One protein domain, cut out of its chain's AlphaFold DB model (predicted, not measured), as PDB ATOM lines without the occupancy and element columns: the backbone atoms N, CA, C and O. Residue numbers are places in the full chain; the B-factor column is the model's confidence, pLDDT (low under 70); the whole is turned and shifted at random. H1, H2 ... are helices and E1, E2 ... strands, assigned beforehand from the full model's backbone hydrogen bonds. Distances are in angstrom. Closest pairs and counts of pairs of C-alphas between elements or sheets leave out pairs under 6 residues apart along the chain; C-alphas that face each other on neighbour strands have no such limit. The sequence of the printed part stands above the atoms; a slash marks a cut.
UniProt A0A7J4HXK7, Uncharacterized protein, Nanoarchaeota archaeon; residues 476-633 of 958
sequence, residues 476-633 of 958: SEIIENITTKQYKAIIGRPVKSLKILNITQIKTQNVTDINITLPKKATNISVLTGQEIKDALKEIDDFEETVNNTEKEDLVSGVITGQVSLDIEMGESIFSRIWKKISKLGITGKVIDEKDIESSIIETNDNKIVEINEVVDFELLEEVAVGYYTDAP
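This is residues 476 to 633 of the 958 residues of an uncharacterized protein of Nanoarchaeota archaeon (UniProt A0A7J4HXK7). A twisted slab of four strands, E1, E2, E7 and E4, has the long helix H3 slanting across one face, while a small sheet of E3, E6 and E5 lies partly face to face with its other face, as a loose sandwich. From the far end of H3 the chain runs out through H4 and the unnamed residues 557 to 573, at one end of the long axis, and comes back through H5 and the unnamed residues 583 to 600. The printed part has 158 residues, with six named helices and seven named strands in the order H1 E1 E2 H2 E3 E4 H3 H4 H5 E5 E6 H6 E7; the sheets, E1 - E2 - E7 - E4 and E3 - E6 - E5, are antiparallel and the class is mixed. The whole is only just compact, close to loose, with a radius of gyration of the C-alphas of 17.6 A, and elongated, spanning 55 by 33 by 28 A.

Start with H1, residues 476 to 480, and go on to E1, residues 482 to 486, and E2, residues 495 to 502, a hairpin at 158 degrees in which N 483 and O 500 are within hydrogen-bond range at 2.9 A. Next comes H2, residues 503 to 509, close to H1 but not clearly touching; their closest C-alphas, of Ile 478 and Ile 506, are 7.7 A apart. Look ahead to E7, residues 623 to 630, antiparallel to its neighbour E2 at 160 degrees, with N 499 and O 626 at 2.9 A. Its other neighbour is E4, residues 523 to 529, antiparallel at 165 degrees, with N 526 and O 627 at 2.8 A. This sheet is twisted, its C-alphas lying up to 4.4 A off its best plane. H1 and H2 only graze it, with residues 478 to 480 and 503 to 505. In the second sheet E3, residues 515 to 519, is antiparallel to E6, residues 607 to 611, at 153 degrees, with N 516 and O 610 at 2.9 A. E5, residues 601 to 603, forms a hairpin with E6, with N 602 and O 609 at 2.8 A. The sheets make a sandwich, two sheets face to face, with 25 pairs of C-alphas within 10 A. H3, residues 531 to 548, is on the first sheet at a height of 10.5 A, giving two layers, a helix on one face of a sheet; its closest C-alphas to E7, of Ile 533 and Ala 625, are 6.4 A apart. It runs slantwise to the strands, at 36 degrees to E2 on the local plane. H4, residues 552 to 556, and H5, residues 574 to 582, only just touch, with 3 pairs of C-alphas within 8 A, the closest those of Asp 554 and Ile 574 at 6.4 A. H6, residues 612 to 615, only grazes both sheets. In H1, H3 and H5 every O i to N i+4 pair is within hydrogen-bond range; H2 has 1 of 3 and H4 0 of 1, against 3 of 4 and 1 of 2 for O i to N i+3, and H6 is too short for an i+4 pair.

Find C-alpha 476, where H1 begins, at (-26.095, -35.569, -23.158). E1 is 13.2 A long from first to last C-alpha, E2 22.9 A, E3 13.3 A and E4 18.9 A. Find C-alpha 531 at (-2.838, -49.916, -23.743); from there H3 runs 26.1 A to C-alpha 548 at (4.178, -35.859, -2.961). H5 measures 12.4 A and E6 13.0 A. E7, 22.8 A long, ends at C-alpha 630, at (-2.969, -26.091, -21.104).

The C-alphas farthest apart, of Gln 509 and Met 570, are 56.7 A apart. The printed part has no cut. The long links are H4 to H5, with 17 residues, and H5 to E5, with 18. Mean pLDDT of the printed part is 71.1; 56 residues are under 70, among them 553 to 592.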
ATOM      1  N   SER A 476     -26.194 -35.150 -24.563       47.09
ATOM      2  CA  SER A 476     -26.095 -35.569 -23.158       47.09
ATOM      3  C   SER A 476     -25.508 -36.980 -22.975       47.09
ATOM      4  O   SER A 476     -24.662 -37.181 -22.109       47.09
ATOM      5  N   GLU A 477     -25.890 -37.954 -23.810       46.81
ATOM      6  CA  GLU A 477     -25.404 -39.345 -23.722       46.81
ATOM      7  C   GLU A 477     -23.930 -39.470 -24.148       46.81
ATOM      8  O   GLU A 477     -23.199 -40.342 -23.668       46.81
ATOM      9  N   ILE A 478     -23.465 -38.569 -25.020       56.00
ATOM     10  CA  ILE A 478     -22.051 -38.468 -25.403       56.00
ATOM     11  C   ILE A 478     -21.244 -37.840 -24.258       56.00
ATOM     12  O   ILE A 478     -20.153 -38.321 -23.956       56.00
ATOM     13  N   ILE A 479     -21.787 -36.822 -23.581       56.69
ATOM     14  CA  ILE A 479     -21.148 -36.172 -22.424       56.69
ATOM     15  C   ILE A 479     -20.975 -37.157 -21.257       56.69
ATOM     16  O   ILE A 479     -19.880 -37.233 -20.704       56.69
ATOM     17  N   GLU A 480     -21.984 -37.973 -20.930       60.91
ATOM     18  CA  GLU A 480     -21.872 -39.016 -19.889       60.91
ATOM     19  C   GLU A 480     -20.777 -40.060 -20.181       60.91
ATOM     20  O   GLU A 480     -20.191 -40.632 -19.260       60.91
ATOM     21  N   ASN A 481     -20.458 -40.292 -21.459       70.38
ATOM     22  CA  ASN A 481     -19.399 -41.210 -21.882       70.38
ATOM     23  C   ASN A 481     -17.996 -40.571 -21.924       70.38
ATOM     24  O   ASN A 481     -17.030 -41.268 -22.254       70.38
ATOM     25  N   ILE A 482     -17.856 -39.283 -21.577       82.69
ATOM     26  CA  ILE A 482     -16.583 -38.553 -21.540       82.69
ATOM     27  C   ILE A 482     -16.161 -38.276 -20.093       82.69
ATOM     28  O   ILE A 482     -16.776 -37.494 -19.375       82.69
ATOM     29  N   THR A 483     -15.021 -38.832 -19.689       88.94
ATOM     30  CA  THR A 483     -14.374 -38.517 -18.405       88.94
ATOM     31  C   THR A 483     -13.099 -37.711 -18.632       88.94
ATOM     32  O   THR A 483     -12.362 -37.957 -19.585       88.94
ATOM     33  N   THR A 484     -12.810 -36.740 -17.763       89.06
ATOM     34  CA  THR A 484     -11.553 -35.972 -17.822       89.06
ATOM     35  C   THR A 484     -10.673 -36.324 -16.625       89.06
ATOM     36  O   THR A 484     -11.144 -36.385 -15.490       89.06
ATOM     37  N   LYS A 485      -9.389 -36.575 -16.882       89.88
ATOM     38  CA  LYS A 485      -8.355 -36.866 -15.888       89.88
ATOM     39  C   LYS A 485      -7.184 -35.909 -16.083       89.88
ATOM     40  O   LYS A 485      -6.405 -36.054 -17.022       89.88
ATOM     41  N   GLN A 486      -7.088 -34.917 -15.203       88.81
ATOM     42  CA  GLN A 486      -5.930 -34.030 -15.097       88.81
ATOM     43  C   GLN A 486      -4.776 -34.724 -14.353       88.81
ATOM     44  O   GLN A 486      -5.007 -35.569 -13.490       88.81
ATOM     45  N   TYR A 487      -3.538 -34.343 -14.667       88.50
ATOM     46  CA  TYR A 487      -2.389 -34.561 -13.783       88.50
ATOM     47  C   TYR A 487      -2.426 -33.507 -12.665       88.50
ATOM     48  O   TYR A 487      -2.936 -32.407 -12.892       88.50
ATOM     49  N   LYS A 488      -1.862 -33.810 -11.487       85.94
ATOM     50  CA  LYS A 488      -1.808 -32.873 -10.350       85.94
ATOM     51  C   LYS A 488      -1.254 -31.511 -10.777       85.94
ATOM     52  O   LYS A 488      -0.124 -31.418 -11.269       85.94
ATOM     53  N   ALA A 489      -2.067 -30.470 -10.632       87.81
ATOM     54  CA  ALA A 489      -1.720 -29.127 -11.066       87.81
ATOM     55  C   ALA A 489      -0.771 -28.473 -10.052       87.81
ATOM     56  O   ALA A 489      -0.826 -28.758  -8.860       87.81
ATOM     57  N   ILE A 490       0.124 -27.601 -10.520       86.06
ATOM     58  CA  ILE A 490       1.092 -26.893  -9.669       86.06
ATOM     59  C   ILE A 490       1.203 -25.457 -10.180       86.06
ATOM     60  O   ILE A 490       1.314 -25.244 -11.392       86.06
ATOM     61  N   ILE A 491       1.204 -24.472  -9.281       82.81
ATOM     62  CA  ILE A 491       1.366 -23.063  -9.669       82.81
ATOM     63  C   ILE A 491       2.656 -22.840 -10.485       82.81
ATOM     64  O   ILE A 491       3.717 -23.406 -10.213       82.81
ATOM     65  N   GLY A 492       2.558 -22.054 -11.559       75.38
ATOM     66  CA  GLY A 492       3.653 -21.803 -12.499       75.38
ATOM     67  C   GLY A 492       4.068 -23.003 -13.369       75.38
ATOM     68  O   GLY A 492       5.169 -22.984 -13.940       75.38
ATOM     69  N   ARG A 493       3.243 -24.058 -13.481       77.12
ATOM     70  CA  ARG A 493       3.487 -25.242 -14.331       77.12
ATOM     71  C   ARG A 493       2.301 -25.522 -15.275       77.12
ATOM     72  O   ARG A 493       1.174 -25.570 -14.797       77.12
ATOM     73  N   PRO A 494       2.521 -25.730 -16.592       82.56
ATOM     74  CA  PRO A 494       1.456 -26.150 -17.506       82.56
ATOM     75  C   PRO A 494       0.855 -27.490 -17.079       82.56
ATOM     76  O   PRO A 494       1.597 -28.407 -16.716       82.56
ATOM     77  N   VAL A 495      -0.468 -27.610 -17.158       86.31
ATOM     78  CA  VAL A 495      -1.200 -28.822 -16.765       86.31
ATOM     79  C   VAL A 495      -1.343 -29.742 -17.977       86.31
ATOM     80  O   VAL A 495      -1.552 -29.278 -19.097       86.31
ATOM     81  N   LYS A 496      -1.207 -31.052 -17.753       87.12
ATOM     82  CA  LYS A 496      -1.497 -32.112 -18.729       87.12
ATOM     83  C   LYS A 496      -2.841 -32.741 -18.358       87.12
ATOM     84  O   LYS A 496      -3.090 -32.964 -17.175       87.12
ATOM     85  N   SER A 497      -3.665 -33.069 -19.348       90.62
ATOM     86  CA  SER A 497      -4.985 -33.678 -19.148       90.62
ATOM     87  C   SER A 497      -5.283 -34.738 -20.205       90.62
ATOM     88  O   SER A 497      -4.863 -34.618 -21.355       90.62
ATOM     89  N   LEU A 498      -6.020 -35.779 -19.813       90.94
ATOM     90  CA  LEU A 498      -6.605 -36.792 -20.690       90.94
ATOM     91  C   LEU A 498      -8.130 -36.659 -20.680       90.94
ATOM     92  O   LEU A 498      -8.748 -36.730 -19.618       90.94
ATOM     93  N   LYS A 499      -8.742 -36.541 -21.859       90.56
ATOM     94  CA  LYS A 499     -10.195 -36.621 -22.053       90.56
ATOM     95  C   LYS A 499     -10.525 -37.981 -22.673       90.56
ATOM     96  O   LYS A 499     -10.166 -38.236 -23.820       90.56
ATOM     97  N   ILE A 500     -11.098 -38.881 -21.877       89.69
ATOM     98  CA  ILE A 500     -11.269 -40.312 -22.158       89.69
ATOM     99  C   ILE A 500     -12.732 -40.584 -22.516       89.69
ATOM    100  O   ILE A 500     -13.625 -40.281 -21.728       89.69
ATOM    101  N   LEU A 501     -12.959 -41.179 -23.684       87.62
ATOM    102  CA  LEU A 501     -14.265 -41.528 -24.234       87.62
ATOM    103  C   LEU A 501     -14.480 -43.046 -24.176       87.62
ATOM    104  O   LEU A 501     -13.683 -43.805 -24.742       87.62
ATOM    105  N   ASN A 502     -15.580 -43.500 -23.569       85.25
ATOM    106  CA  ASN A 502     -15.967 -44.909 -23.627       85.25
ATOM    107  C   ASN A 502     -16.776 -45.207 -24.901       85.25
ATOM    108  O   ASN A 502     -17.907 -44.762 -25.078       85.25
ATOM    109  N   ILE A 503     -16.198 -45.997 -25.806       79.00
ATOM    110  CA  ILE A 503     -16.772 -46.279 -27.132       79.00
ATOM    111  C   ILE A 503     -17.724 -47.490 -27.078       79.00
ATOM    112  O   ILE A 503     -18.531 -47.716 -27.983       79.00
ATOM    113  N   THR A 504     -17.680 -48.276 -26.000       72.62
ATOM    114  CA  THR A 504     -18.462 -49.516 -25.872       72.62
ATOM    115  C   THR A 504     -19.971 -49.252 -25.870       72.62
ATOM    116  O   THR A 504     -20.720 -50.033 -26.459       72.62
ATOM    117  N   GLN A 505     -20.417 -48.141 -25.275       61.25
ATOM    118  CA  GLN A 505     -21.825 -47.722 -25.295       61.25
ATOM    119  C   GLN A 505     -22.213 -47.149 -26.667       61.25
ATOM    120  O   GLN A 505     -23.139 -47.640 -27.315       61.25
ATOM    121  N   ILE A 506     -21.414 -46.194 -27.148       65.31
ATOM    122  CA  ILE A 506     -21.510 -45.478 -28.433       65.31
ATOM    123  C   ILE A 506     -21.716 -46.445 -29.618       65.31
ATOM    124  O   ILE A 506     -22.609 -46.259 -30.447       65.31
ATOM    125  N   LYS A 507     -20.990 -47.570 -29.659       63.66
ATOM    126  CA  LYS A 507     -21.160 -48.620 -30.689       63.66
ATOM    127  C   LYS A 507     -22.562 -49.203 -30.805       63.66
ATOM    128  O   LYS A 507     -22.935 -49.657 -31.883       63.66
ATOM    129  N   THR A 508     -23.337 -49.225 -29.723       56.56
ATOM    130  CA  THR A 508     -24.697 -49.785 -29.750       56.56
ATOM    131  C   THR A 508     -25.697 -48.892 -30.491       56.56
ATOM    132  O   THR A 508     -26.771 -49.364 -30.860       56.56
ATOM    133  N   GLN A 509     -25.322 -47.639 -30.770       58.56
ATOM    134  CA  GLN A 509     -26.197 -46.599 -31.310       58.56
ATOM    135  C   GLN A 509     -25.908 -46.241 -32.784       58.56
ATOM    136  O   GLN A 509     -26.617 -45.425 -33.354       58.56
ATOM    137  N   ASN A 510     -24.922 -46.869 -33.443       58.84
ATOM    138  CA  ASN A 510     -24.483 -46.533 -34.815       58.84
ATOM    139  C   ASN A 510     -24.124 -45.042 -34.998       58.84
ATOM    140  O   ASN A 510     -24.701 -44.360 -35.851       58.84
ATOM    141  N   VAL A 511     -23.175 -44.543 -34.204       62.50
ATOM    142  CA  VAL A 511     -22.588 -43.201 -34.383       62.50
ATOM    143  C   VAL A 511     -21.517 -43.265 -35.466       62.50
ATOM    144  O   VAL A 511     -20.632 -44.120 -35.404       62.50
ATOM    145  N   THR A 512     -21.589 -42.373 -36.451       62.12
ATOM    146  CA  THR A 512     -20.597 -42.256 -37.536       62.12
ATOM    147  C   THR A 512     -19.588 -41.137 -37.319       62.12
ATOM    148  O   THR A 512     -18.530 -41.160 -37.942       62.12
ATOM    149  N   ASP A 513     -19.874 -40.213 -36.401       65.94
ATOM    150  CA  ASP A 513     -19.168 -38.945 -36.222       65.94
ATOM    151  C   ASP A 513     -18.964 -38.716 -34.713       65.94
ATOM    152  O   ASP A 513     -19.927 -38.661 -33.949       65.94
ATOM    153  N   ILE A 514     -17.707 -38.698 -34.261       77.50
ATOM    154  CA  ILE A 514     -17.321 -38.655 -32.841       77.50
ATOM    155  C   ILE A 514     -16.290 -37.544 -32.667       77.50
ATOM    156  O   ILE A 514     -15.138 -37.674 -33.088       77.50
ATOM    157  N   ASN A 515     -16.713 -36.472 -32.004       82.56
ATOM    158  CA  ASN A 515     -15.949 -35.241 -31.869       82.56
ATOM    159  C   ASN A 515     -15.667 -34.961 -30.387       82.56
ATOM    160  O   ASN A 515     -16.574 -35.018 -29.557       82.56
ATOM    161  N   ILE A 516     -14.410 -34.663 -30.042       85.31
ATOM    162  CA  ILE A 516     -13.994 -34.356 -28.666       85.31
ATOM    163  C   ILE A 516     -13.565 -32.892 -28.570       85.31
ATOM    164  O   ILE A 516     -12.526 -32.495 -29.098       85.31
ATOM    165  N   THR A 517     -14.367 -32.098 -27.862       86.88
ATOM    166  CA  THR A 517     -14.105 -30.680 -27.586       86.88
ATOM    167  C   THR A 517     -13.056 -30.512 -26.484       86.88
ATOM    168  O   THR A 517     -13.179 -31.094 -25.400       86.88
ATOM    169  N   LEU A 518     -12.048 -29.686 -26.741       87.69
ATOM    170  CA  LEU A 518     -10.966 -29.271 -25.848       87.69
ATOM    171  C   LEU A 518     -10.997 -27.739 -25.671       87.69
ATOM    172  O   LEU A 518     -11.406 -27.048 -26.609       87.69
ATOM    173  N   PRO A 519     -10.485 -27.190 -24.552       88.25
ATOM    174  CA  PRO A 519     -10.326 -25.744 -24.397       88.25
ATOM    175  C   PRO A 519      -9.492 -25.144 -25.534       88.25
ATOM    176  O   PRO A 519      -8.526 -25.762 -25.990       88.25
ATOM    177  N   LYS A 520      -9.801 -23.913 -25.957       87.00
ATOM    178  CA  LYS A 520      -9.100 -23.209 -27.050       87.00
ATOM    179  C   LYS A 520      -7.574 -23.218 -26.901       87.00
ATOM    180  O   LYS A 520      -6.838 -23.416 -27.866       87.00
ATOM    181  N   LYS A 521      -7.096 -23.062 -25.666       84.06
ATOM    182  CA  LYS A 521      -5.673 -23.045 -25.296       84.06
ATOM    183  C   LYS A 521      -4.985 -24.417 -25.276       84.06
ATOM    184  O   LYS A 521      -3.816 -24.495 -24.901       84.06
ATOM    185  N   ALA A 522      -5.665 -25.497 -25.664       88.00
ATOM    186  CA  ALA A 522      -5.059 -26.820 -25.755       88.00
ATOM    187  C   ALA A 522      -3.900 -26.846 -26.775       88.00
ATOM    188  O   ALA A 522      -4.010 -26.327 -27.891       88.00
ATOM    189  N   THR A 523      -2.792 -27.470 -26.376       85.38
ATOM    190  CA  THR A 523      -1.552 -27.649 -27.154       85.38
ATOM    191  C   THR A 523      -0.954 -29.036 -26.913       85.38
ATOM    192  O   THR A 523      -1.309 -29.699 -25.935       85.38
ATOM    193  N   ASN A 524      -0.038 -29.483 -27.782       83.50
ATOM    194  CA  ASN A 524       0.540 -30.834 -27.762       83.50
ATOM    195  C   ASN A 524      -0.561 -31.911 -27.727       83.50
ATOM    196  O   ASN A 524      -0.522 -32.834 -26.910       83.50
ATOM    197  N   ILE A 525      -1.571 -31.739 -28.582       85.56
ATOM    198  CA  ILE A 525      -2.745 -32.614 -28.658       85.56
ATOM    199  C   ILE A 525      -2.312 -33.979 -29.219       85.56
ATOM    200  O   ILE A 525      -1.472 -34.063 -30.113       85.56
ATOM    201  N   SER A 526      -2.844 -35.066 -28.671       85.06
ATOM    202  CA  SER A 526      -2.449 -36.433 -29.023       85.06
ATOM    203  C   SER A 526      -3.606 -37.408 -28.826       85.06
ATOM    204  O   SER A 526      -4.346 -37.291 -27.849       85.06
ATOM    205  N   VAL A 527      -3.763 -38.382 -29.727       87.06
ATOM    206  CA  VAL A 527      -4.806 -39.420 -29.608       87.06
ATOM    207  C   VAL A 527      -4.195 -40.750 -29.150       87.06
ATOM    208  O   VAL A 527      -3.176 -41.198 -29.679       87.06
ATOM    209  N   LEU A 528      -4.821 -41.356 -28.138       85.50
ATOM    210  CA  LEU A 528      -4.358 -42.514 -27.370       85.50
ATOM    211  C   LEU A 528      -5.320 -43.696 -27.518       85.50
ATOM    212  O   LEU A 528      -6.539 -43.522 -27.439       85.50
ATOM    213  N   THR A 529      -4.783 -44.914 -27.645       86.25
ATOM    214  CA  THR A 529      -5.587 -46.125 -27.864       86.25
ATOM    215  C   THR A 529      -5.214 -47.289 -26.940       86.25
ATOM    216  O   THR A 529      -4.044 -47.602 -26.712       86.25
ATOM    217  N   GLY A 530      -6.225 -47.990 -26.413       83.44
ATOM    218  CA  GLY A 530      -6.066 -49.289 -25.747       83.44
ATOM    219  C   GLY A 530      -5.077 -49.307 -24.571       83.44
ATOM    220  O   GLY A 530      -5.408 -48.896 -23.462       83.44
ATOM    221  N   GLN A 531      -3.872 -49.848 -24.787       81.12
ATOM    222  CA  GLN A 531      -2.838 -49.916 -23.743       81.12
ATOM    223  C   GLN A 531      -2.242 -48.537 -23.421       81.12
ATOM    224  O   GLN A 531      -1.887 -48.289 -22.275       81.12
ATOM    225  N   GLU A 532      -2.189 -47.622 -24.389       81.62
ATOM    226  CA  GLU A 532      -1.586 -46.290 -24.231       81.62
ATOM    227  C   GLU A 532      -2.366 -45.438 -23.221       81.62
ATOM    228  O   GLU A 532      -1.772 -44.687 -22.454       81.62
ATOM    229  N   ILE A 533      -3.690 -45.625 -23.161       86.19
ATOM    230  CA  ILE A 533      -4.575 -45.005 -22.165       86.19
ATOM    231  C   ILE A 533      -4.224 -45.510 -20.758       86.19
ATOM    232  O   ILE A 533      -4.152 -44.727 -19.818       86.19
ATOM    233  N   LYS A 534      -3.951 -46.812 -20.609       86.44
ATOM    234  CA  LYS A 534      -3.621 -47.450 -19.321       86.44
ATOM    235  C   LYS A 534      -2.224 -47.065 -18.838       86.44
ATOM    236  O   LYS A 534      -2.037 -46.822 -17.649       86.44
ATOM    237  N   ASP A 535      -1.271 -46.963 -19.761       84.12
ATOM    238  CA  ASP A 535       0.085 -46.499 -19.472       84.12
ATOM    239  C   ASP A 535       0.089 -45.006 -19.082       84.12
ATOM    240  O   ASP A 535       0.793 -44.624 -18.150       84.12
ATOM    241  N   ALA A 536      -0.736 -44.173 -19.731       84.88
ATOM    242  CA  ALA A 536      -0.884 -42.753 -19.406       84.88
ATOM    243  C   ALA A 536      -1.675 -42.499 -18.109       84.88
ATOM    244  O   ALA A 536      -1.279 -41.639 -17.330       84.88
ATOM    245  N   LEU A 537      -2.735 -43.268 -17.826       87.38
ATOM    246  CA  LEU A 537      -3.429 -43.233 -16.532       87.38
ATOM    247  C   LEU A 537      -2.469 -43.577 -15.386       87.38
ATOM    248  O   LEU A 537      -2.387 -42.832 -14.419       87.38
ATOM    249  N   LYS A 538      -1.657 -44.632 -15.540       86.69
ATOM    250  CA  LYS A 538      -0.616 -44.958 -14.559       86.69
ATOM    251  C   LYS A 538       0.445 -43.852 -14.440       86.69
ATOM    252  O   LYS A 538       0.998 -43.659 -13.365       86.69
ATOM    253  N   GLU A 539       0.746 -43.120 -15.515       82.44
ATOM    254  CA  GLU A 539       1.651 -41.963 -15.451       82.44
ATOM    255  C   GLU A 539       1.068 -40.813 -14.610       82.44
ATOM    256  O   GLU A 539       1.850 -40.076 -14.018       82.44
ATOM    257  N   ILE A 540      -0.262 -40.660 -14.515       84.62
ATOM    258  CA  ILE A 540      -0.901 -39.701 -13.592       84.62
ATOM    259  C   ILE A 540      -0.609 -40.110 -12.146       84.62
ATOM    260  O   ILE A 540      -0.032 -39.319 -11.399       84.62
ATOM    261  N   ASP A 541      -0.924 -41.358 -11.791       83.88
ATOM    262  CA  ASP A 541      -0.733 -41.898 -10.439       83.88
ATOM    263  C   ASP A 541       0.759 -41.855 -10.021       83.88
ATOM    264  O   ASP A 541       1.112 -41.336  -8.960       83.88
ATOM    265  N   ASP A 542       1.663 -42.327 -10.895       81.94
ATOM    266  CA  ASP A 542       3.122 -42.310 -10.685       81.94
ATOM    267  C   ASP A 542       3.679 -40.873 -10.581       81.94
ATOM    268  O   ASP A 542       4.706 -40.639  -9.929       81.94
ATOM    269  N   PHE A 543       3.053 -39.899 -11.257       80.69
ATOM    270  CA  PHE A 543       3.443 -38.491 -11.194       80.69
ATOM    271  C   PHE A 543       3.003 -37.848  -9.880       80.69
ATOM    272  O   PHE A 543       3.813 -37.157  -9.265       80.69
ATOM    273  N   GLU A 544       1.780 -38.107  -9.415       82.19
ATOM    274  CA  GLU A 544       1.320 -37.619  -8.115       82.19
ATOM    275  C   GLU A 544       2.170 -38.194  -6.970       82.19
ATOM    276  O   GLU A 544       2.678 -37.429  -6.146       82.19
ATOM    277  N   GLU A 545       2.433 -39.509  -6.964       81.25
ATOM    278  CA  GLU A 545       3.349 -40.126  -5.993       81.25
ATOM    279  C   GLU A 545       4.742 -39.472  -6.057       81.25
ATOM    280  O   GLU A 545       5.369 -39.233  -5.021       81.25
ATOM    281  N   THR A 546       5.225 -39.125  -7.257       75.88
ATOM    282  CA  THR A 546       6.500 -38.411  -7.425       75.88
ATOM    283  C   THR A 546       6.456 -36.998  -6.831       75.88
ATOM    284  O   THR A 546       7.419 -36.606  -6.176       75.88
ATOM    285  N   VAL A 547       5.384 -36.225  -7.040       77.44
ATOM    286  CA  VAL A 547       5.238 -34.855  -6.508       77.44
ATOM    287  C   VAL A 547       5.170 -34.867  -4.980       77.44
ATOM    288  O   VAL A 547       5.887 -34.102  -4.333       77.44
ATOM    289  N   ASN A 548       4.378 -35.772  -4.406       76.25
ATOM    290  CA  ASN A 548       4.178 -35.859  -2.961       76.25
ATOM    291  C   ASN A 548       5.456 -36.344  -2.226       76.25
ATOM    292  O   ASN A 548       5.744 -35.870  -1.132       76.25
ATOM    293  N   ASN A 549       6.268 -37.226  -2.834       70.44
ATOM    294  CA  ASN A 549       7.508 -37.769  -2.240       70.44
ATOM    295  C   ASN A 549       8.808 -37.007  -2.605       70.44
ATOM    296  O   ASN A 549       9.904 -37.531  -2.388       70.44
ATOM    297  N   THR A 550       8.734 -35.817  -3.209       67.31
ATOM    298  CA  THR A 550       9.928 -35.063  -3.643       67.31
ATOM    299  C   THR A 550      10.450 -34.104  -2.563       67.31
ATOM    300  O   THR A 550       9.678 -33.356  -1.971       67.31
ATOM    301  N   GLU A 551      11.777 -34.094  -2.371       64.50
ATOM    302  CA  GLU A 551      12.544 -33.086  -1.615       64.50
ATOM    303  C   GLU A 551      12.161 -31.661  -2.087       64.50
ATOM    304  O   GLU A 551      12.378 -31.285  -3.247       64.50
ATOM    305  N   LYS A 552      11.508 -30.896  -1.199       70.69
ATOM    306  CA  LYS A 552      10.832 -29.616  -1.490       70.69
ATOM    307  C   LYS A 552      11.817 -28.484  -1.820       70.69
ATOM    308  O   LYS A 552      11.460 -27.518  -2.489       70.69
ATOM    309  N   GLU A 553      13.076 -28.639  -1.429       57.78
ATOM    310  CA  GLU A 553      14.199 -27.718  -1.612       57.78
ATOM    311  C   GLU A 553      14.394 -27.335  -3.087       57.78
ATOM    312  O   GLU A 553      14.626 -26.178  -3.442       57.78
ATOM    313  N   ASP A 554      14.255 -28.318  -3.977       51.12
ATOM    314  CA  ASP A 554      14.400 -28.133  -5.419       51.12
ATOM    315  C   ASP A 554      13.171 -27.422  -6.036       51.12
ATOM    316  O   ASP A 554      13.296 -26.812  -7.108       51.12
ATOM    317  N   LEU A 555      12.004 -27.436  -5.364       53.69
ATOM    318  CA  LEU A 555      10.768 -26.773  -5.821       53.69
ATOM    319  C   LEU A 555      10.854 -25.236  -5.764       53.69
ATOM    320  O   LEU A 555      10.146 -24.532  -6.484       53.69
ATOM    321  N   VAL A 556      11.763 -24.711  -4.943       53.88
ATOM    322  CA  VAL A 556      11.962 -23.272  -4.705       53.88
ATOM    323  C   VAL A 556      12.916 -22.625  -5.722       53.88
ATOM    324  O   VAL A 556      12.994 -21.404  -5.838       53.88
ATOM    325  N   SER A 557      13.609 -23.427  -6.536       49.81
ATOM    326  CA  SER A 557      14.681 -22.973  -7.441       49.81
ATOM    327  C   SER A 557      14.266 -22.015  -8.580       49.81
ATOM    328  O   SER A 557      15.132 -21.500  -9.292       49.81
ATOM    329  N   GLY A 558      12.968 -21.734  -8.747       45.34
ATOM    330  CA  GLY A 558      12.439 -20.656  -9.589       45.34
ATOM    331  C   GLY A 558      11.748 -19.593  -8.734       45.34
ATOM    332  O   GLY A 558      10.697 -19.864  -8.164       45.34
ATOM    333  N   VAL A 559      12.336 -18.397  -8.655       37.66
ATOM    334  CA  VAL A 559      11.919 -17.322  -7.736       37.66
ATOM    335  C   VAL A 559      10.482 -16.851  -8.005       37.66
ATOM    336  O   VAL A 559      10.198 -16.327  -9.085       37.66
ATOM    337  N   ILE A 560       9.605 -16.956  -6.999       43.56
ATOM    338  CA  ILE A 560       8.253 -16.373  -7.016       43.56
ATOM    339  C   ILE A 560       8.353 -14.862  -6.750       43.56
ATOM    340  O   ILE A 560       8.105 -14.359  -5.660       43.56
ATOM    341  N   THR A 561       8.746 -14.116  -7.776       41.28
ATOM    342  CA  THR A 561       8.534 -12.665  -7.855       41.28
ATOM    343  C   THR A 561       7.887 -12.384  -9.199       41.28
ATOM    344  O   THR A 561       8.418 -12.831 -10.213       41.28
ATOM    345  N   GLY A 562       6.765 -11.657  -9.216       35.50
ATOM    346  CA  GLY A 562       5.809 -11.570 -10.336       35.50
ATOM    347  C   GLY A 562       6.277 -10.944 -11.661       35.50
ATOM    348  O   GLY A 562       5.445 -10.485 -12.436       35.50
ATOM    349  N   GLN A 563       7.578 -10.911 -11.962       27.98
ATOM    350  CA  GLN A 563       8.086 -10.610 -13.299       27.98
ATOM    351  C   GLN A 563       8.500 -11.894 -14.016       27.98
ATOM    352  O   GLN A 563       9.489 -12.535 -13.660       27.98
ATOM    353  N   VAL A 564       7.768 -12.235 -15.080       33.91
ATOM    354  CA  VAL A 564       8.095 -13.361 -15.961       33.91
ATOM    355  C   VAL A 564       9.493 -13.172 -16.550       33.91
ATOM    356  O   VAL A 564       9.708 -12.350 -17.439       33.91
ATOM    357  N   SER A 565      10.439 -13.982 -16.082       27.95
ATOM    358  CA  SER A 565      11.738 -14.179 -16.720       27.95
ATOM    359  C   SER A 565      11.973 -15.668 -16.934       27.95
ATOM    360  O   SER A 565      12.360 -16.399 -16.024       27.95
ATOM    361  N   LEU A 566      11.772 -16.107 -18.179       36.09
ATOM    362  CA  LEU A 566      12.521 -17.251 -18.693       36.09
ATOM    363  C   LEU A 566      14.030 -16.957 -18.539       36.09
ATOM    364  O   LEU A 566      14.442 -15.798 -18.537       36.09
ATOM    365  N   ASP A 567      14.835 -18.017 -18.463       32.09
ATOM    366  CA  ASP A 567      16.301 -18.001 -18.318       32.09
ATOM    367  C   ASP A 567      16.865 -17.666 -16.916       32.09
ATOM    368  O   ASP A 567      17.694 -16.769 -16.748       32.09
ATOM    369  N   ILE A 568      16.563 -18.515 -15.922       32.28
ATOM    370  CA  ILE A 568      17.515 -18.793 -14.827       32.28
ATOM    371  C   ILE A 568      18.420 -19.970 -15.248       32.28
ATOM    372  O   ILE A 568      18.129 -21.137 -14.989       32.28
ATOM    373  N   GLU A 569      19.547 -19.679 -15.912       36.56
ATOM    374  CA  GLU A 569      20.606 -20.676 -16.166       36.56
ATOM    375  C   GLU A 569      21.394 -20.996 -14.874       36.56
ATOM    376  O   GLU A 569      22.491 -20.474 -14.674       36.56
ATOM    377  N   MET A 570      20.908 -21.905 -14.016       31.92
ATOM    378  CA  MET A 570      21.751 -22.538 -12.983       31.92
ATOM    379  C   MET A 570      21.372 -24.000 -12.680       31.92
ATOM    380  O   MET A 570      20.515 -24.295 -11.857       31.92
ATOM    381  N   GLY A 571      22.109 -24.932 -13.298       37.88
ATOM    382  CA  GLY A 571      22.076 -26.366 -12.976       37.88
ATOM    383  C   GLY A 571      20.907 -27.159 -13.580       37.88
ATOM    384  O   GLY A 571      19.891 -26.618 -14.000       37.88
ATOM    385  N   GLU A 572      21.046 -28.490 -13.628       43.72
ATOM    386  CA  GLU A 572      19.906 -29.380 -13.889       43.72
ATOM    387  C   GLU A 572      19.169 -29.682 -12.574       43.72
ATOM    388  O   GLU A 572      19.325 -30.780 -12.025       43.72
ATOM    389  N   SER A 573      18.369 -28.719 -12.091       51.62
ATOM    390  CA  SER A 573      17.369 -28.922 -11.019       51.62
ATOM    391  C   SER A 573      16.537 -30.184 -11.281       51.62
ATOM    392  O   SER A 573      16.315 -30.545 -12.451       51.62
ATOM    393  N   ILE A 574      16.063 -30.868 -10.231       47.72
ATOM    394  CA  ILE A 574      15.207 -32.050 -10.417       47.72
ATOM    395  C   ILE A 574      13.852 -31.702 -11.030       47.72
ATOM    396  O   ILE A 574      13.330 -32.565 -11.729       47.72
ATOM    397  N   PHE A 575      13.351 -30.460 -10.953       51.84
ATOM    398  CA  PHE A 575      12.246 -30.019 -11.820       51.84
ATOM    399  C   PHE A 575      12.583 -30.269 -13.281       51.84
ATOM    400  O   PHE A 575      11.809 -30.877 -14.008       51.84
ATOM    401  N   SER A 576      13.781 -29.871 -13.715       58.19
ATOM    402  CA  SER A 576      14.208 -30.138 -15.081       58.19
ATOM    403  C   SER A 576      14.329 -31.639 -15.349       58.19
ATOM    404  O   SER A 576      14.229 -32.023 -16.500       58.19
ATOM    405  N   ARG A 577      14.514 -32.505 -14.342       58.88
ATOM    406  CA  ARG A 577      14.574 -33.972 -14.504       58.88
ATOM    407  C   ARG A 577      13.184 -34.614 -14.536       58.88
ATOM    408  O   ARG A 577      12.980 -35.486 -15.370       58.88
ATOM    409  N   ILE A 578      12.249 -34.170 -13.695       54.25
ATOM    410  CA  ILE A 578      10.838 -34.587 -13.668       54.25
ATOM    411  C   ILE A 578      10.143 -34.078 -14.932       54.25
ATOM    412  O   ILE A 578       9.603 -34.876 -15.692       54.25
ATOM    413  N   TRP A 579      10.305 -32.795 -15.271       54.59
ATOM    414  CA  TRP A 579       9.862 -32.238 -16.547       54.59
ATOM    415  C   TRP A 579      10.523 -32.953 -17.733       54.59
ATOM    416  O   TRP A 579       9.827 -33.325 -18.668       54.59
ATOM    417  N   LYS A 580      11.833 -33.267 -17.710       60.97
ATOM    418  CA  LYS A 580      12.474 -34.114 -18.749       60.97
ATOM    419  C   LYS A 580      12.055 -35.592 -18.702       60.97
ATOM    420  O   LYS A 580      12.454 -36.304 -19.619       60.97
ATOM    421  N   LYS A 581      11.304 -36.074 -17.701       53.75
ATOM    422  CA  LYS A 581      10.551 -37.333 -17.814       53.75
ATOM    423  C   LYS A 581       9.287 -37.045 -18.624       53.75
ATOM    424  O   LYS A 581       9.268 -37.407 -19.792       53.75
ATOM    425  N   ILE A 582       8.325 -36.292 -18.088       51.44
ATOM    426  CA  ILE A 582       6.995 -36.102 -18.709       51.44
ATOM    427  C   ILE A 582       7.016 -35.407 -20.090       51.44
ATOM    428  O   ILE A 582       6.156 -35.671 -20.918       51.44
ATOM    429  N   SER A 583       8.041 -34.601 -20.405       53.81
ATOM    430  CA  SER A 583       8.238 -33.978 -21.737       53.81
ATOM    431  C   SER A 583       9.163 -34.751 -22.692       53.81
ATOM    432  O   SER A 583       9.355 -34.334 -23.834       53.81
ATOM    433  N   LYS A 584       9.766 -35.870 -22.257       48.09
ATOM    434  CA  LYS A 584      10.469 -36.822 -23.150       48.09
ATOM    435  C   LYS A 584       9.763 -38.169 -23.256       48.09
ATOM    436  O   LYS A 584      10.017 -38.898 -24.211       48.09
ATOM    437  N   LEU A 585       8.863 -38.462 -22.325       45.50
ATOM    438  CA  LEU A 585       7.784 -39.432 -22.454       45.50
ATOM    439  C   LEU A 585       6.661 -38.827 -23.316       45.50
ATOM    440  O   LEU A 585       5.496 -38.800 -22.935       45.50
ATOM    441  N   GLY A 586       7.028 -38.374 -24.523       49.38
ATOM    442  CA  GLY A 586       6.078 -38.416 -25.632       49.38
ATOM    443  C   GLY A 586       5.626 -39.869 -25.749       49.38
ATOM    444  O   GLY A 586       6.471 -40.771 -25.720       49.38
ATOM    445  N   ILE A 587       4.312 -40.082 -25.721       51.59
ATOM    446  CA  ILE A 587       3.721 -41.352 -25.296       51.59
ATOM    447  C   ILE A 587       4.277 -42.509 -26.135       51.59
ATOM    448  O   ILE A 587       4.246 -42.488 -27.365       51.59
ATOM    449  N   THR A 588       4.845 -43.516 -25.467       39.59
ATOM    450  CA  THR A 588       5.747 -44.492 -26.097       39.59
ATOM    451  C   THR A 588       5.001 -45.621 -26.818       39.59
ATOM    452  O   THR A 588       5.164 -46.794 -26.484       39.59
ATOM    453  N   GLY A 589       4.182 -45.263 -27.810       45.75
ATOM    454  CA  GLY A 589       3.294 -46.163 -28.548       45.75
ATOM    455  C   GLY A 589       3.202 -45.853 -30.047       45.75
ATOM    456  O   GLY A 589       4.166 -45.407 -30.669       45.75
ATOM    457  N   LYS A 590       2.030 -46.114 -30.633       52.44
ATOM    458  CA  LYS A 590       1.591 -45.642 -31.956       52.44
ATOM    459  C   LYS A 590       0.736 -44.374 -31.817       52.44
ATOM    460  O   LYS A 590      -0.263 -44.213 -32.516       52.44
ATOM    461  N   VAL A 591       1.120 -43.501 -30.897       57.81
ATOM    462  CA  VAL A 591       0.390 -42.263 -30.653       57.81
ATOM    463  C   VAL A 591       0.450 -41.369 -31.878       57.81
ATOM    464  O   VAL A 591       1.462 -41.310 -32.581       57.81
ATOM    465  N   ILE A 592      -0.683 -40.731 -32.141       69.00
ATOM    466  CA  ILE A 592      -0.885 -39.872 -33.294       69.00
ATOM    467  C   ILE A 592      -0.754 -38.445 -32.757       69.00
ATOM    468  O   ILE A 592      -1.657 -37.932 -32.092       69.00
ATOM    469  N   ASP A 593       0.449 -37.889 -32.925       73.19
ATOM    470  CA  ASP A 593       0.839 -36.551 -32.466       73.19
ATOM    471  C   ASP A 593       0.038 -35.466 -33.207       73.19
ATOM    472  O   ASP A 593      -0.332 -35.659 -34.362       73.19
ATOM    473  N   GLU A 594      -0.108 -34.279 -32.606       74.94
ATOM    474  CA  GLU A 594      -0.800 -33.096 -33.162       74.94
ATOM    475  C   GLU A 594      -0.519 -32.859 -34.658       74.94
ATOM    476  O   GLU A 594      -1.436 -32.597 -35.425       74.94
ATOM    477  N   LYS A 595       0.737 -33.048 -35.090       74.12
ATOM    478  CA  LYS A 595       1.209 -32.849 -36.478       74.12
ATOM    479  C   LYS A 595       0.669 -33.861 -37.487       74.12
ATOM    480  O   LYS A 595       0.587 -33.555 -38.672       74.12
ATOM    481  N   ASP A 596       0.356 -35.066 -37.027       73.44
ATOM    482  CA  ASP A 596      -0.212 -36.139 -37.841       73.44
ATOM    483  C   ASP A 596      -1.758 -36.095 -37.834       73.44
ATOM    484  O   ASP A 596      -2.383 -36.821 -38.605       73.44
ATOM    485  N   ILE A 597      -2.366 -35.212 -37.020       79.50
ATOM    486  CA  ILE A 597      -3.818 -34.943 -36.941       79.50
ATOM    487  C   ILE A 597      -4.202 -33.482 -37.252       79.50
ATOM    488  O   ILE A 597      -5.355 -33.112 -37.060       79.50
ATOM    489  N   GLU A 598      -3.281 -32.650 -37.762       74.25
ATOM    490  CA  GLU A 598      -3.512 -31.219 -38.078       74.25
ATOM    491  C   GLU A 598      -4.736 -30.972 -38.988       74.25
ATOM    492  O   GLU A 598      -5.316 -29.891 -38.952       74.25
ATOM    493  N   SER A 599      -5.140 -31.951 -39.807       76.06
ATOM    494  CA  SER A 599      -6.337 -31.880 -40.662       76.06
ATOM    495  C   SER A 599      -7.658 -32.098 -39.927       76.06
ATOM    496  O   SER A 599      -8.687 -31.639 -40.409       76.06
ATOM    497  N   SER A 600      -7.612 -32.796 -38.794       76.75
ATOM    498  CA  SER A 600      -8.764 -33.327 -38.054       76.75
ATOM    499  C   SER A 600      -8.930 -32.627 -36.694       76.75
ATOM    500  O   SER A 600      -9.618 -33.118 -35.799       76.75
ATOM    501  N   ILE A 601      -8.268 -31.472 -36.530       80.81
ATOM    502  CA  ILE A 601      -8.477 -30.512 -35.444       80.81
ATOM    503  C   ILE A 601      -9.119 -29.257 -36.041       80.81
ATOM    504  O   ILE A 601      -8.508 -28.559 -36.849       80.81
ATOM    505  N   ILE A 602     -10.332 -28.934 -35.598       82.81
ATOM    506  CA  ILE A 602     -11.051 -27.711 -35.965       82.81
ATOM    507  C   ILE A 602     -10.938 -26.720 -34.804       82.81
ATOM    508  O   ILE A 602     -11.456 -26.962 -33.715       82.81
ATOM    509  N   GLU A 603     -10.260 -25.595 -35.022       81.31
ATOM    510  CA  GLU A 603     -10.193 -24.487 -34.061       81.31
ATOM    511  C   GLU A 603     -11.373 -23.530 -34.297       81.31
ATOM    512  O   GLU A 603     -11.540 -23.000 -35.397       81.31
ATOM    513  N   THR A 604     -12.214 -23.344 -33.279       80.31
ATOM    514  CA  THR A 604     -13.378 -22.443 -33.305       80.31
ATOM    515  C   THR A 604     -13.065 -21.135 -32.567       80.31
ATOM    516  O   THR A 604     -11.930 -20.886 -32.150       80.31
ATOM    517  N   ASN A 605     -14.070 -20.270 -32.393       72.88
ATOM    518  CA  ASN A 605     -13.913 -19.054 -31.596       72.88
ATOM    519  C   ASN A 605     -13.539 -19.353 -30.135       72.88
ATOM    520  O   ASN A 605     -12.769 -18.586 -29.561       72.88
ATOM    521  N   ASP A 606     -14.004 -20.469 -29.567       74.44
ATOM    522  CA  ASP A 606     -14.002 -20.690 -28.112       74.44
ATOM    523  C   ASP A 606     -13.408 -22.048 -27.701       74.44
ATOM    524  O   ASP A 606     -13.071 -22.261 -26.540       74.44
ATOM    525  N   ASN A 607     -13.232 -22.980 -28.644       83.38
ATOM    526  CA  ASN A 607     -12.763 -24.340 -28.377       83.38
ATOM    527  C   ASN A 607     -11.907 -24.900 -29.529       83.38
ATOM    528  O   ASN A 607     -11.836 -24.338 -30.621       83.38
ATOM    529  N   LYS A 608     -11.281 -26.057 -29.296       86.50
ATOM    530  CA  LYS A 608     -10.723 -26.926 -30.342       86.50
ATOM    531  C   LYS A 608     -11.487 -28.242 -30.369       86.50
ATOM    532  O   LYS A 608     -11.673 -28.861 -29.329       86.50
ATOM    533  N   ILE A 609     -11.917 -28.684 -31.540       85.94
ATOM    534  CA  ILE A 609     -12.654 -29.936 -31.733       85.94
ATOM    535  C   ILE A 609     -11.721 -30.935 -32.411       85.94
ATOM    536  O   ILE A 609     -11.132 -30.612 -33.439       85.94
ATOM    537  N   VAL A 610     -11.579 -32.137 -31.848       84.62
ATOM    538  CA  VAL A 610     -10.815 -33.238 -32.454       84.62
ATOM    539  C   VAL A 610     -11.785 -34.267 -33.031       84.62
ATOM    540  O   VAL A 610     -12.559 -34.867 -32.281       84.62
ATOM    541  N   GLU A 611     -11.740 -34.477 -34.345       84.31
ATOM    542  CA  GLU A 611     -12.577 -35.449 -35.058       84.31
ATOM    543  C   GLU A 611     -11.924 -36.838 -34.998       84.31
ATOM    544  O   GLU A 611     -10.987 -37.156 -35.732       84.31
ATOM    545  N   ILE A 612     -12.396 -37.690 -34.086       83.50
ATOM    546  CA  ILE A 612     -11.733 -38.963 -33.752       83.50
ATOM    547  C   ILE A 612     -11.779 -39.961 -34.917       83.50
ATOM    548  O   ILE A 612     -10.891 -40.804 -35.055       83.50
ATOM    549  N   ASN A 613     -12.779 -39.837 -35.788       77.88
ATOM    550  CA  ASN A 613     -13.105 -40.839 -36.802       77.88
ATOM    551  C   ASN A 613     -12.281 -40.710 -38.091       77.88
ATOM    552  O   ASN A 613     -12.150 -41.688 -38.826       77.88
ATOM    553  N   GLU A 614     -11.666 -39.551 -38.342       74.88
ATOM    554  CA  GLU A 614     -10.593 -39.434 -39.339       74.88
ATOM    555  C   GLU A 614      -9.277 -40.061 -38.843       74.88
ATOM    556  O   GLU A 614      -8.452 -40.518 -39.637       74.88
ATOM    557  N   VAL A 615      -9.086 -40.084 -37.520       74.81
ATOM    558  CA  VAL A 615      -7.810 -40.387 -36.861       74.81
ATOM    559  C   VAL A 615      -7.690 -41.866 -36.465       74.81
ATOM    560  O   VAL A 615      -6.603 -42.443 -36.563       74.81
ATOM    561  N   VAL A 616      -8.780 -42.506 -36.024       76.50
ATOM    562  CA  VAL A 616      -8.764 -43.867 -35.462       76.50
ATOM    563  C   VAL A 616      -9.933 -44.721 -35.962       76.50
ATOM    564  O   VAL A 616     -11.090 -44.329 -35.879       76.50
ATOM    565  N   ASP A 617      -9.636 -45.955 -36.382       74.06
ATOM    566  CA  ASP A 617     -10.650 -47.001 -36.574       74.06
ATOM    567  C   ASP A 617     -11.184 -47.468 -35.208       74.06
ATOM    568  O   ASP A 617     -10.557 -48.254 -34.488       74.06
ATOM    569  N   PHE A 618     -12.351 -46.943 -34.841       72.44
ATOM    570  CA  PHE A 618     -12.998 -47.203 -33.565       72.44
ATOM    571  C   PHE A 618     -13.797 -48.517 -33.536       72.44
ATOM    572  O   PHE A 618     -14.162 -48.945 -32.438       72.44
ATOM    573  N   GLU A 619     -14.010 -49.235 -34.657       70.00
ATOM    574  CA  GLU A 619     -14.817 -50.477 -34.696       70.00
ATOM    575  C   GLU A 619     -14.326 -51.531 -33.688       70.00
ATOM    576  O   GLU A 619     -15.124 -52.267 -33.099       70.00
ATOM    577  N   LEU A 620     -13.019 -51.558 -33.407       70.69
ATOM    578  CA  LEU A 620     -12.368 -52.548 -32.542       70.69
ATOM    579  C   LEU A 620     -11.931 -52.023 -31.160       70.69
ATOM    580  O   LEU A 620     -11.421 -52.810 -30.365       70.69
ATOM    581  N   LEU A 621     -12.140 -50.739 -30.845       78.06
ATOM    582  CA  LEU A 621     -11.705 -50.136 -29.573       78.06
ATOM    583  C   LEU A 621     -12.805 -50.081 -28.501       78.06
ATOM    584  O   LEU A 621     -13.960 -49.791 -28.796       78.06
ATOM    585  N   GLU A 622     -12.444 -50.350 -27.250       83.50
ATOM    586  CA  GLU A 622     -13.340 -50.192 -26.089       83.50
ATOM    587  C   GLU A 622     -13.387 -48.721 -25.627       83.50
ATOM    588  O   GLU A 622     -14.442 -48.226 -25.229       83.50
ATOM    589  N   GLU A 623     -12.252 -48.020 -25.742       86.81
ATOM    590  CA  GLU A 623     -12.002 -46.647 -25.283       86.81
ATOM    591  C   GLU A 623     -10.981 -45.944 -26.205       86.81
ATOM    592  O   GLU A 623     -10.081 -46.595 -26.752       86.81
ATOM    593  N   VAL A 624     -11.087 -44.617 -26.333       88.31
ATOM    594  CA  VAL A 624     -10.066 -43.701 -26.894       88.31
ATOM    595  C   VAL A 624      -9.869 -42.554 -25.906       88.31
ATOM    596  O   VAL A 624     -10.816 -42.161 -25.228       88.31
ATOM    597  N   ALA A 625      -8.665 -41.988 -25.826       88.81
ATOM    598  CA  ALA A 625      -8.437 -40.757 -25.073       88.81
ATOM    599  C   ALA A 625      -7.693 -39.702 -25.896       88.81
ATOM    600  O   ALA A 625      -6.867 -40.034 -26.744       88.81
ATOM    601  N   VAL A 626      -7.957 -38.430 -25.605       89.25
ATOM    602  CA  VAL A 626      -7.225 -37.283 -26.149       89.25
ATOM    603  C   VAL A 626      -6.386 -36.671 -25.033       89.25
ATOM    604  O   VAL A 626      -6.930 -36.162 -24.054       89.25
ATOM    605  N   GLY A 627      -5.062 -36.754 -25.161       88.12
ATOM    606  CA  GLY A 627      -4.101 -36.133 -24.253       88.12
ATOM    607  C   GLY A 627      -3.692 -34.752 -24.757       88.12
ATOM    608  O   GLY A 627      -3.331 -34.616 -25.924       88.12
ATOM    609  N   TYR A 628      -3.732 -33.734 -23.899       88.69
ATOM    610  CA  TYR A 628      -3.405 -32.345 -24.246       88.69
ATOM    611  C   TYR A 628      -2.785 -31.586 -23.060       88.69
ATOM    612  O   TYR A 628      -2.808 -32.059 -21.922       88.69
ATOM    613  N   TYR A 629      -2.216 -30.411 -23.337       87.00
ATOM    614  CA  TYR A 629      -1.636 -29.493 -22.353       87.00
ATOM    615  C   TYR A 629      -2.284 -28.106 -22.417       87.00
ATOM    616  O   TYR A 629      -2.628 -27.631 -23.502       87.00
ATOM    617  N   THR A 630      -2.381 -27.433 -21.270       89.50
ATOM    618  CA  THR A 630      -2.969 -26.091 -21.104       89.50
ATOM    619  C   THR A 630      -2.103 -25.182 -20.213       89.50
ATOM    620  O   THR A 630      -1.222 -25.654 -19.489       89.50
ATOM    621  N   ASP A 631      -2.325 -23.861 -20.296       84.81
ATOM    622  CA  ASP A 631      -1.548 -22.820 -19.592       84.81
ATOM    623  C   ASP A 631      -1.462 -23.047 -18.069       84.81
ATOM    624  O   ASP A 631      -2.384 -23.564 -17.443       84.81
ATOM    625  N   ALA A 632      -0.358 -22.629 -17.448       83.81
ATOM    626  CA  ALA A 632      -0.168 -22.775 -16.006       83.81
ATOM    627  C   ALA A 632      -1.184 -21.957 -15.180       83.81
ATOM    628  O   ALA A 632      -1.430 -20.802 -15.537       83.81
ATOM    629  N   PRO A 633      -1.677 -22.469 -14.032       85.62
ATOM    630  CA  PRO A 633      -2.235 -21.601 -13.005       85.62
ATOM    631  C   PRO A 633      -1.128 -20.684 -12.479       85.62
ATOM    632  O   PRO A 633      -0.014 -21.126 -12.185       85.62
TER     633      PRO A 633